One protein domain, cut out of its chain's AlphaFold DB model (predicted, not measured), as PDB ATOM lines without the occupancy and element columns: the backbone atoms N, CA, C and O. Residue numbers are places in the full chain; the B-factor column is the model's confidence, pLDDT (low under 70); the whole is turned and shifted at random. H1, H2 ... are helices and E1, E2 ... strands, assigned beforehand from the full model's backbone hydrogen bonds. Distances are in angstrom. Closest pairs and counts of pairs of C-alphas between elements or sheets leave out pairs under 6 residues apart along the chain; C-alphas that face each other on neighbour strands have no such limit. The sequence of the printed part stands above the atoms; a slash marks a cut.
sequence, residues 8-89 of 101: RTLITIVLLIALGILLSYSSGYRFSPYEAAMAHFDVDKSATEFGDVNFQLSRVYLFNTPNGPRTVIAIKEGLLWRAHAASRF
ATOM      1  N   ARG A   8      26.802  39.209 149.275       86.81
ATOM      2  CA  ARG A   8      25.928  39.992 148.383       86.81
ATOM      3  C   ARG A   8      25.269  39.126 147.304       86.81
ATOM      4  O   ARG A   8      24.067  39.222 147.127       86.81
ATOM      5  N   THR A   9      26.023  38.242 146.652       90.25
ATOM      6  CA  THR A   9      25.502  37.314 145.637       90.25
ATOM      7  C   THR A   9      24.481  36.349 146.232       90.25
ATOM      8  O   THR A   9      23.444  36.119 145.621       90.25
ATOM      9  N   LEU A  10      24.732  35.835 147.442       91.31
ATOM     10  CA  LEU A  10      23.770  34.980 148.140       91.31
ATOM     11  C   LEU A  10      22.454  35.725 148.417       91.31
ATOM     12  O   LEU A  10      21.385  35.204 148.118       91.31
ATOM     13  N   ILE A  11      22.534  36.960 148.926       93.19
ATOM     14  CA  ILE A  11      21.353  37.801 149.184       93.19
ATOM     15  C   ILE A  11      20.580  38.063 147.885       93.19
ATOM     16  O   ILE A  11      19.362  37.908 147.860       93.19
ATOM     17  N   THR A  12      21.272  38.411 146.797       93.94
ATOM     18  CA  THR A  12      20.634  38.641 145.494       93.94
ATOM     19  C   THR A  12      19.914  37.391 144.988       93.94
ATOM     20  O   THR A  12      18.773  37.495 144.551       93.94
ATOM     21  N   ILE A  13      20.532  36.211 145.086       94.31
ATOM     22  CA  ILE A  13      19.908  34.947 144.665       94.31
ATOM     23  C   ILE A  13      18.645  34.661 145.483       94.31
ATOM     24  O   ILE A  13      17.608  34.341 144.907       94.31
ATOM     25  N   VAL A  14      18.702  34.821 146.809       94.81
ATOM     26  CA  VAL A  14      17.536  34.608 147.682       94.81
ATOM     27  C   VAL A  14      16.396  35.564 147.326       94.81
ATOM     28  O   VAL A  14      15.252  35.128 147.224       94.81
ATOM     29  N   LEU A  15      16.697  36.842 147.080       95.75
ATOM     30  CA  LEU A  15      15.692  37.826 146.666       95.75
ATOM     31  C   LEU A  15      15.058  37.475 145.317       95.75
ATOM     32  O   LEU A  15      13.843  37.585 145.175       95.75
ATOM     33  N   LEU A  16      15.851  37.015 144.345       96.12
ATOM     34  CA  LEU A  16      15.333  36.587 143.043       96.12
ATOM     35  C   LEU A  16      14.423  35.359 143.164       96.12
ATOM     36  O   LEU A  16      13.367  35.323 142.536       96.12
ATOM     37  N   ILE A  17      14.787  34.383 144.001       94.81
ATOM     38  CA  ILE A  17      13.944  33.210 144.273       94.81
ATOM     39  C   ILE A  17      12.635  33.639 144.944       94.81
ATOM     40  O   ILE A  17      11.561  33.236 144.498       94.81
ATOM     41  N   ALA A  18      12.704  34.486 145.974       94.88
ATOM     42  CA  ALA A  18      11.520  34.990 146.667       94.88
ATOM     43  C   ALA A  18      10.582  35.750 145.715       94.88
ATOM     44  O   ALA A  18       9.372  35.525 145.731       94.88
ATOM     45  N   LEU A  19      11.142  36.589 144.836       95.94
ATOM     46  CA  LEU A  19      10.382  37.300 143.810       95.94
ATOM     47  C   LEU A  19       9.728  36.331 142.814       95.94
ATOM     48  O   LEU A  19       8.553  36.493 142.494       95.94
ATOM     49  N   GLY A  20      10.447  35.299 142.363       92.31
ATOM     50  CA  GLY A  20       9.904  34.272 141.468       92.31
ATOM     51  C   GLY A  20       8.737  33.493 142.085       92.31
ATOM     52  O   GLY A  20       7.730  33.256 141.415       92.31
ATOM     53  N   ILE A  21       8.832  33.152 143.375       90.56
ATOM     54  CA  ILE A  21       7.742  32.503 144.121       90.56
ATOM     55  C   ILE A  21       6.520  33.427 144.194       90.56
ATOM     56  O   ILE A  21       5.405  32.988 143.909       90.56
ATOM     57  N   LEU A  22       6.726  34.708 144.513       91.31
ATOM     58  CA  LEU A  22       5.667  35.721 144.561       91.31
ATOM     59  C   LEU A  22       4.946  35.857 143.214       91.31
ATOM     60  O   LEU A  22       3.722  35.755 143.166       91.31
ATOM     61  N   LEU A  23       5.693  36.005 142.116       91.62
ATOM     62  CA  LEU A  23       5.128  36.120 140.767       91.62
ATOM     63  C   LEU A  23       4.348  34.864 140.352       91.62
ATOM     64  O   LEU A  23       3.269  34.966 139.761       91.62
ATOM     65  N   SER A  24       4.860  33.682 140.700       88.69
ATOM     66  CA  SER A  24       4.171  32.411 140.452       88.69
ATOM     67  C   SER A  24       2.845  32.356 141.217       88.69
ATOM     68  O   SER A  24       1.801  32.049 140.640       88.69
ATOM     69  N   TYR A  25       2.852  32.744 142.495       89.44
ATOM     70  CA  TYR A  25       1.650  32.761 143.325       89.44
ATOM     71  C   TYR A  25       0.611  33.777 142.819       89.44
ATOM     72  O   TYR A  25      -0.583  33.468 142.766       89.44
ATOM     73  N   SER A  26       1.043  34.959 142.376       86.31
ATOM     74  CA  SER A  26       0.161  35.961 141.761       86.31
ATOM     75  C   SER A  26      -0.436  35.502 140.428       86.31
ATOM     76  O   SER A  26      -1.550  35.896 140.099       86.31
ATOM     77  N   SER A  27       0.254  34.631 139.691       86.44
ATOM     78  CA  SER A  27      -0.220  34.082 138.409       86.44
ATOM     79  C   SER A  27      -1.181  32.890 138.561       86.44
ATOM     80  O   SER A  27      -1.584  32.287 137.565       86.44
ATOM     81  N   GLY A  28      -1.551  32.533 139.795       87.38
ATOM     82  CA  GLY A  28      -2.475  31.433 140.090       87.38
ATOM     83  C   GLY A  28      -1.813  30.062 140.248       87.38
ATOM     84  O   GLY A  28      -2.529  29.069 140.374       87.38
ATOM     85  N   TYR A  29      -0.476  29.983 140.277       92.75
ATOM     86  CA  TYR A  29       0.221  28.731 140.576       92.75
ATOM     87  C   TYR A  29       0.155  28.402 142.068       92.75
ATOM     88  O   TYR A  29       0.344  29.271 142.927       92.75
ATOM     89  N   ARG A  30      -0.095  27.132 142.383       94.19
ATOM     90  CA  ARG A  30      -0.188  26.592 143.746       94.19
ATOM     91  C   ARG A  30       0.545  25.262 143.861       94.19
ATOM     92  O   ARG A  30       0.842  24.619 142.856       94.19
ATOM     93  N   PHE A  31       0.839  24.843 145.088       92.31
ATOM     94  CA  PHE A  31       1.518  23.569 145.344       92.31
ATOM     95  C   PHE A  31       0.557  22.380 145.376       92.31
ATOM     96  O   PHE A  31       0.990  21.246 145.168       92.31
ATOM     97  N   SER A  32      -0.740  22.626 145.577       92.88
ATOM     98  CA  SER A  32      -1.769  21.593 145.555       92.88
ATOM     99  C   SER A  32      -2.828  21.858 144.475       92.88
ATOM    100  O   SER A  32      -3.135  23.015 144.166       92.88
ATOM    101  N   PRO A  33      -3.411  20.793 143.889       92.94
ATOM    102  CA  PRO A  33      -4.476  20.934 142.900       92.94
ATOM    103  C   PRO A  33      -5.728  21.586 143.501       92.94
ATOM    104  O   PRO A  33      -6.382  22.379 142.832       92.94
ATOM    105  N   TYR A  34      -6.026  21.302 144.772       93.38
ATOM    106  CA  TYR A  34      -7.157  21.888 145.489       93.38
ATOM    107  C   TYR A  34      -6.997  23.397 145.672       93.38
ATOM    108  O   TYR A  34      -7.896  24.159 145.329       93.38
ATOM    109  N   GLU A  35      -5.833  23.858 146.145       92.19
ATOM    110  CA  GLU A  35      -5.567  25.294 146.273       92.19
ATOM    111  C   GLU A  35      -5.637  26.003 144.924       92.19
ATOM    112  O   GLU A  35      -6.133  27.125 144.857       92.19
ATOM    113  N   ALA A  36      -5.141  25.369 143.856       93.25
ATOM    114  CA  ALA A  36      -5.227  25.926 142.511       93.25
ATOM    115  C   ALA A  36      -6.691  26.096 142.086       93.25
ATOM    116  O   ALA A  36      -7.059  27.154 141.581       93.25
ATOM    117  N   ALA A  37      -7.523  25.083 142.333       93.06
ATOM    118  CA  ALA A  37      -8.942  25.114 142.007       93.06
ATOM    119  C   ALA A  37      -9.707  26.159 142.838       93.06
ATOM    120  O   ALA A  37     -10.460  26.953 142.280       93.06
ATOM    121  N   MET A  38      -9.452  26.225 144.146       90.88
ATOM    122  CA  MET A  38     -10.080  27.185 145.060       90.88
ATOM    123  C   MET A  38      -9.635  28.634 144.807       90.88
ATOM    124  O   MET A  38     -10.368  29.575 145.094       90.88
ATOM    125  N   ALA A  39      -8.426  28.836 144.276       89.38
ATOM    126  CA  ALA A  39      -7.910  30.159 143.931       89.38
ATOM    127  C   ALA A  39      -8.473  30.715 142.610       89.38
ATOM    128  O   ALA A  39      -8.165  31.857 142.261       89.38
ATOM    129  N   HIS A  40      -9.261  29.933 141.865       89.38
ATOM    130  CA  HIS A  40      -9.875  30.394 140.625       89.38
ATOM    131  C   HIS A  40     -10.907  31.498 140.910       89.38
ATOM    132  O   HIS A  40     -11.713  31.380 141.826       89.38
ATOM    133  N   PHE A  41     -10.921  32.566 140.105       85.12
ATOM    134  CA  PHE A  41     -11.737  33.770 140.357       85.12
ATOM    135  C   PHE A  41     -13.254  33.511 140.424       85.12
ATOM    136  O   PHE A  41     -13.996  34.291 141.006       85.12
ATOM    137  N   ASP A  42     -13.700  32.430 139.789       84.06
ATOM    138  CA  ASP A  42     -15.102  32.014 139.686       84.06
ATOM    139  C   ASP A  42     -15.551  31.106 140.854       84.06
ATOM    140  O   ASP A  42     -16.701  30.659 140.903       84.06
ATOM    141  N   VAL A  43     -14.640  30.808 141.787       85.44
ATOM    142  CA  VAL A  43     -14.893  29.996 142.981       85.44
ATOM    143  C   VAL A  43     -14.911  30.908 144.198       85.44
ATOM    144  O   VAL A  43     -13.907  31.510 144.574       85.44
ATOM    145  N   ASP A  44     -16.079  31.020 144.821       85.00
ATOM    146  CA  ASP A  44     -16.239  31.811 146.036       85.00
ATOM    147  C   ASP A  44     -15.438  31.200 147.196       85.00
ATOM    148  O   ASP A  44     -15.344  29.985 147.338       85.00
ATOM    149  N   LYS A  45     -14.920  32.034 148.108       85.31
ATOM    150  CA  LYS A  45     -14.198  31.551 149.307       85.31
ATOM    151  C   LYS A  45     -15.050  30.664 150.219       85.31
ATOM    152  O   LYS A  45     -14.509  29.906 151.015       85.31
ATOM    153  N   SER A  46     -16.372  30.788 150.119       87.06
ATOM    154  CA  SER A  46     -17.352  29.973 150.836       87.06
ATOM    155  C   SER A  46     -17.763  28.713 150.070       87.06
ATOM    156  O   SER A  46     -18.739  28.070 150.452       87.06
ATOM    157  N   ALA A  47     -17.103  28.402 148.952       88.12
ATOM    158  CA  ALA A  47     -17.401  27.220 148.169       88.12
ATOM    159  C   ALA A  47     -17.117  25.949 148.974       88.12
ATOM    160  O   ALA A  47     -16.089  25.840 149.646       88.12
ATOM    161  N   THR A  48     -18.025  24.982 148.888       91.50
ATOM    162  CA  THR A  48     -17.851  23.662 149.493       91.50
ATOM    163  C   THR A  48     -17.626  22.629 148.404       91.50
ATOM    164  O   THR A  48     -18.403  22.523 147.456       91.50
ATOM    165  N   GLU A  49     -16.538  21.876 148.512       91.94
ATOM    166  CA  GLU A  49     -16.296  20.734 147.637       91.94
ATOM    167  C   GLU A  49     -17.347  19.650 147.909       91.94
ATOM    168  O   GLU A  49     -17.644  19.339 149.064       91.94
ATOM    169  N   PHE A  50     -17.923  19.086 146.849       91.50
ATOM    170  CA  PHE A  50     -18.850  17.953 146.949       91.50
ATOM    171  C   PHE A  50     -18.430  16.750 146.099       91.50
ATOM    172  O   PHE A  50     -19.120  15.731 146.096       91.50
ATOM    173  N   GLY A  51     -17.308  16.854 145.389       90.62
ATOM    174  CA  GLY A  51     -16.700  15.734 144.690       90.62
ATOM    175  C   GLY A  51     -15.477  16.143 143.883       90.62
ATOM    176  O   GLY A  51     -15.327  17.302 143.492       90.62
ATOM    177  N   ASP A  52     -14.638  15.160 143.586       94.00
ATOM    178  CA  ASP A  52     -13.473  15.315 142.734       94.00
ATOM    179  C   ASP A  52     -13.312  14.133 141.776       94.00
ATOM    180  O   ASP A  52     -13.791  13.021 142.003       94.00
ATOM    181  N   VAL A  53     -12.631  14.393 140.664       94.00
ATOM    182  CA  VAL A  53     -12.190  13.372 139.716       94.00
ATOM    183  C   VAL A  53     -10.704  13.568 139.483       94.00
ATOM    184  O   VAL A  53     -10.250  14.612 139.005       94.00
ATOM    185  N   ASN A  54      -9.934  12.545 139.835       93.12
ATOM    186  CA  ASN A  54      -8.487  12.577 139.751       93.12
ATOM    187  C   ASN A  54      -7.989  11.999 138.423       93.12
ATOM    188  O   ASN A  54      -8.157  10.810 138.154       93.12
ATOM    189  N   PHE A  55      -7.291  12.818 137.645       88.56
ATOM    190  CA  PHE A  55      -6.486  12.390 136.508       88.56
ATOM    191  C   PHE A  55      -4.997  12.566 136.865       88.56
ATOM    192  O   PHE A  55      -4.618  13.412 137.670       88.56
ATOM    193  N   GLN A  56      -4.099  11.764 136.289       88.44
ATOM    194  CA  GLN A  56      -2.679  11.769 136.695       88.44
ATOM    195  C   GLN A  56      -2.006  13.156 136.606       88.44
ATOM    196  O   GLN A  56      -1.144  13.480 137.425       88.44
ATOM    197  N   LEU A  57      -2.404  13.975 135.625       92.25
ATOM    198  CA  LEU A  57      -1.859  15.316 135.369       92.25
ATOM    199  C   LEU A  57      -2.893  16.441 135.521       92.25
ATOM    200  O   LEU A  57      -2.575  17.609 135.295       92.25
ATOM    201  N   SER A  58      -4.124  16.116 135.900       92.75
ATOM    202  CA  SER A  58      -5.177  17.101 136.119       92.75
ATOM    203  C   SER A  58      -6.151  16.613 137.177       92.75
ATOM    204  O   SER A  58      -6.366  15.423 137.353       92.75
ATOM    205  N   ARG A  59      -6.768  17.520 137.912       94.81
ATOM    206  CA  ARG A  59      -7.808  17.162 138.865       94.81
ATOM    207  C   ARG A  59      -8.988  18.079 138.672       94.81
ATOM    208  O   ARG A  59      -8.831  19.295 138.569       94.81
ATOM    209  N   VAL A  60     -10.155  17.471 138.576       93.88
ATOM    210  CA  VAL A  60     -11.414  18.177 138.408       93.88
ATOM    211  C   VAL A  60     -12.100  18.207 139.758       93.88
ATOM    212  O   VAL A  60     -12.274  17.163 140.374       93.88
ATOM    213  N   TYR A  61     -12.481  19.393 140.202       94.44
ATOM    214  CA  TYR A  61     -13.196  19.607 141.449       94.44
ATOM    215  C   TYR A  61     -14.599  20.113 141.169       94.44
ATOM    216  O   TYR A  61     -14.815  20.923 140.264       94.44
ATOM    217  N   LEU A  62     -15.544  19.640 141.968       92.56
ATOM    218  CA  LEU A  62     -16.930  20.058 141.961       92.56
ATOM    219  C   LEU A  62     -17.206  20.839 143.243       92.56
ATOM    220  O   LEU A  62     -17.126  20.304 144.350       92.56
ATOM    221  N   PHE A  63     -17.539  22.113 143.083       93.31
ATOM    222  CA  PHE A  63     -17.804  23.039 144.171       93.31
ATOM    223  C   PHE A  63     -19.257  23.493 144.160       93.31
ATOM    224  O   PHE A  63     -19.790  23.877 143.121       93.31
ATOM    225  N   ASN A  64     -19.893  23.522 145.322       90.00
ATOM    226  CA  ASN A  64     -21.135  24.245 145.531       90.00
ATOM    227  C   ASN A  64     -20.793  25.671 145.952       90.00
ATOM    228  O   ASN A  64     -20.191  25.878 147.004       90.00
ATOM    229  N   THR A  65     -21.189  26.656 145.150       88.75
ATOM    230  CA  THR A  65     -21.083  28.070 145.526       88.75
ATOM    231  C   THR A  65     -22.478  28.663 145.735       88.75
ATOM    232  O   THR A  65     -23.467  28.089 145.262       88.75
ATOM    233  N   PRO A  66     -22.608  29.819 146.415       84.88
ATOM    234  CA  PRO A  66     -23.891  30.519 146.536       84.88
ATOM    235  C   PRO A  66     -24.545  30.809 145.176       84.88
ATOM    236  O   PRO A  66     -25.767  30.840 145.057       84.88
ATOM    237  N   ASN A  67     -23.724  30.950 144.131       83.06
ATOM    238  CA  ASN A  67     -24.145  31.221 142.760       83.06
ATOM    239  C   ASN A  67     -24.433  29.945 141.941       83.06
ATOM    240  O   ASN A  67     -24.685  30.021 140.733       83.06
ATOM    241  N   GLY A  68     -24.421  28.778 142.578       85.06
ATOM    242  CA  GLY A  68     -24.669  27.478 141.966       85.06
ATOM    243  C   GLY A  68     -23.404  26.626 141.815       85.06
ATOM    244  O   GLY A  68     -22.301  27.082 142.116       85.06
ATOM    245  N   PRO A  69     -23.556  25.371 141.369       90.12
ATOM    246  CA  PRO A  69     -22.434  24.455 141.230       90.12
ATOM    247  C   PRO A  69     -21.413  24.928 140.189       90.12
ATOM    248  O   PRO A  69     -21.769  25.433 139.116       90.12
ATOM    249  N   ARG A  70     -20.135  24.726 140.502       90.75
ATOM    250  CA  ARG A  70     -18.987  25.014 139.644       90.75
ATOM    251  C   ARG A  70     -18.129  23.772 139.494       90.75
ATOM    252  O   ARG A  70     -17.890  23.056 140.462       90.75
ATOM    253  N   THR A  71     -17.622  23.559 138.292       92.81
ATOM    254  CA  THR A  71     -16.607  22.545 138.013       92.81
ATOM    255  C   THR A  71     -15.319  23.246 137.648       92.81
ATOM    256  O   THR A  71     -15.315  24.068 136.738       92.81
ATOM    257  N   VAL A  72     -14.231  22.928 138.335       94.12
ATOM    258  CA  VAL A  72     -12.937  23.590 138.149       94.12
ATOM    259  C   VAL A  72     -11.897  22.553 137.799       94.12
ATOM    260  O   VAL A  72     -11.821  21.508 138.440       94.12
ATOM    261  N   ILE A  73     -11.080  22.848 136.794       94.81
ATOM    262  CA  ILE A  73     -10.014  21.951 136.355       94.81
ATOM    263  C   ILE A  73      -8.675  22.546 136.779       94.81
ATOM    264  O   ILE A  73      -8.260  23.586 136.263       94.81
ATOM    265  N   ALA A  74      -7.993  21.868 137.697       94.81
ATOM    266  CA  ALA A  74      -6.611  22.144 138.057       94.81
ATOM    267  C   ALA A  74      -5.683  21.255 137.226       94.81
ATOM    268  O   ALA A  74      -5.813  20.033 137.235       94.81
ATOM    269  N   ILE A  75      -4.734  21.852 136.513       95.44
ATOM    270  CA  ILE A  75      -3.775  21.140 135.668       95.44
ATOM    271  C   ILE A  75      -2.387  21.271 136.281       95.44
ATOM    272  O   ILE A  75      -2.020  22.328 136.803       95.44
ATOM    273  N   LYS A  76      -1.623  20.179 136.242       94.94
ATOM    274  CA  LYS A  76      -0.237  20.162 136.695       94.94
ATOM    275  C   LYS A  76       0.667  20.764 135.622       94.94
ATOM    276  O   LYS A  76       0.745  20.252 134.509       94.94
ATOM    277  N   GLU A  77       1.398  21.809 135.983       92.44
ATOM    278  CA  GLU A  77       2.393  22.476 135.145       92.44
ATOM    279  C   GLU A  77       3.762  22.395 135.829       92.44
ATOM    280  O   GLU A  77       4.091  23.151 136.746       92.44
ATOM    281  N   GLY A  78       4.563  21.411 135.413       89.75
ATOM    282  CA  GLY A  78       5.831  21.091 136.067       89.75
ATOM    283  C   GLY A  78       5.619  20.565 137.490       89.75
ATOM    284  O   GLY A  78       5.061  19.484 137.688       89.75
ATOM    285  N   LEU A  79       6.089  21.321 138.485       89.19
ATOM    286  CA  LEU A  79       5.942  20.992 139.912       89.19
ATOM    287  C   LEU A  79       4.745  21.684 140.577       89.19
ATOM    288  O   LEU A  79       4.434  21.375 141.726       89.19
ATOM    289  N   LEU A  80       4.091  22.612 139.878       93.38
ATOM    290  CA  LEU A  80       2.999  23.421 140.405       93.38
ATOM    291  C   LEU A  80       1.679  23.056 139.724       93.38
ATOM    292  O   LEU A  80       1.641  22.353 138.716       93.38
ATOM    293  N   TRP A  81       0.590  23.547 140.292       95.31
ATOM    294  CA  TRP A  81      -0.765  23.378 139.791       95.31
ATOM    295  C   TRP A  81      -1.373  24.731 139.472       95.31
ATOM    296  O   TRP A  81      -1.143  25.700 140.196       95.31
ATOM    297  N   ARG A  82      -2.183  24.786 138.419       94.12
ATOM    298  CA  ARG A  82      -2.913  25.991 138.029       94.12
ATOM    299  C   ARG A  82      -4.312  25.627 137.551       94.12
ATOM    300  O   ARG A  82      -4.479  24.661 136.808       94.12
ATOM    301  N   ALA A  83      -5.312  26.394 137.972       94.06
ATOM    302  CA  ALA A  83      -6.662  26.277 137.438       94.06
ATOM    303  C   ALA A  83      -6.844  27.252 136.275       94.06
ATOM    304  O   ALA A  83      -6.712  28.463 136.452       94.06
ATOM    305  N   HIS A  84      -7.126  26.717 135.087       85.88
ATOM    306  CA  HIS A  84      -7.302  27.516 133.864       85.88
ATOM    307  C   HIS A  84      -8.759  27.807 133.544       85.88
ATOM    308  O   HIS A  84      -9.059  28.802 132.892       85.88
ATOM    309  N   ALA A  85      -9.648  26.911 133.961       86.69
ATOM    310  CA  ALA A  85     -11.048  26.974 133.607       86.69
ATOM    311  C   ALA A  85     -11.925  26.551 134.783       86.69
ATOM    312  O   ALA A  85     -11.672  25.538 135.446       86.69
ATOM    313  N   ALA A  86     -12.999  27.312 134.961       88.62
ATOM    314  CA  ALA A  86     -14.164  26.931 135.729       88.62
ATOM    315  C   ALA A  86     -15.389  26.980 134.813       88.62
ATOM    316  O   ALA A  86     -15.533  27.896 134.002       88.62
ATOM    317  N   SER A  87     -16.259  25.986 134.935       88.06
ATOM    318  CA  SER A  87     -17.547  25.942 134.256       88.06
ATOM    319  C   SER A  87     -18.667  26.056 135.278       88.06
ATOM    320  O   SER A  87     -18.630  25.420 136.335       88.06
ATOM    321  N   ARG A  88     -19.681  26.856 134.947       87.00
ATOM    322  CA  ARG A  88     -20.929  26.941 135.703       87.00
ATOM    323  C   ARG A  88     -21.937  25.986 135.116       87.00
ATOM    324  O   ARG A  88     -22.197  26.036 133.916       87.00
ATOM    325  N   PHE A  89     -22.608  25.242 135.981       76.38
ATOM    326  CA  PHE A  89     -23.812  24.531 135.585       76.38
ATOM    327  C   PHE A  89     -25.016  25.195 136.254       76.38
ATOM    328  O   PHE A  89     -24.991  25.427 137.468       76.38
TER     329      PHE A  89
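This is residues 8 to 89 of the 101 residues of an uncharacterized protein of Desulfitobacterium metallireducens DSM 15288 (UniProt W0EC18). A strongly twisted four-stranded sheet curls round short helix H2, and the long helix H1 makes an arm whose residues 8 to 20 stick out from this body. The 82 printed residues include, in order, H1, H2 and E1 to E4, an antiparallel meander, each strand neighbour of the one before; the class is mixed. The whole is loose, radius of gyration of the C-alphas 15.2 A, spanning 53 by 27 by 16 A.

Find C-alpha 8 at (25.928, 39.992, 148.383); H1, residues 8 to 26, runs 26.9 A from there. Next come H2, residues 33 to 38, E1, 48 to 55, bending by 56 degrees at 51, E2, 58 to 65, E3, 68 to 77, 28.4 A long, and E4, 80 to 88, ending at (-20.929, 26.941, 135.703).

H2 is on the sheet and touches E4, closest C-alphas Ala 36 and Arg 82, 5.0 A. Look for three hairpins: E1 and E2 (N 53 to O 60, 2.8 A), E2 and E3 (N 61 to O 72, 2.8 A), E3 and E4 (N 75 to O 82, 2.8 A). In H1 and H2 every O i to N i+4 pair is within hydrogen-bond range. H1 is apart from H2.

C-alphas 8 and 89, the farthest apart, are 53.6 A apart. The printed part has no cut, no link is long, and no printed residue is under 70 in pLDDT.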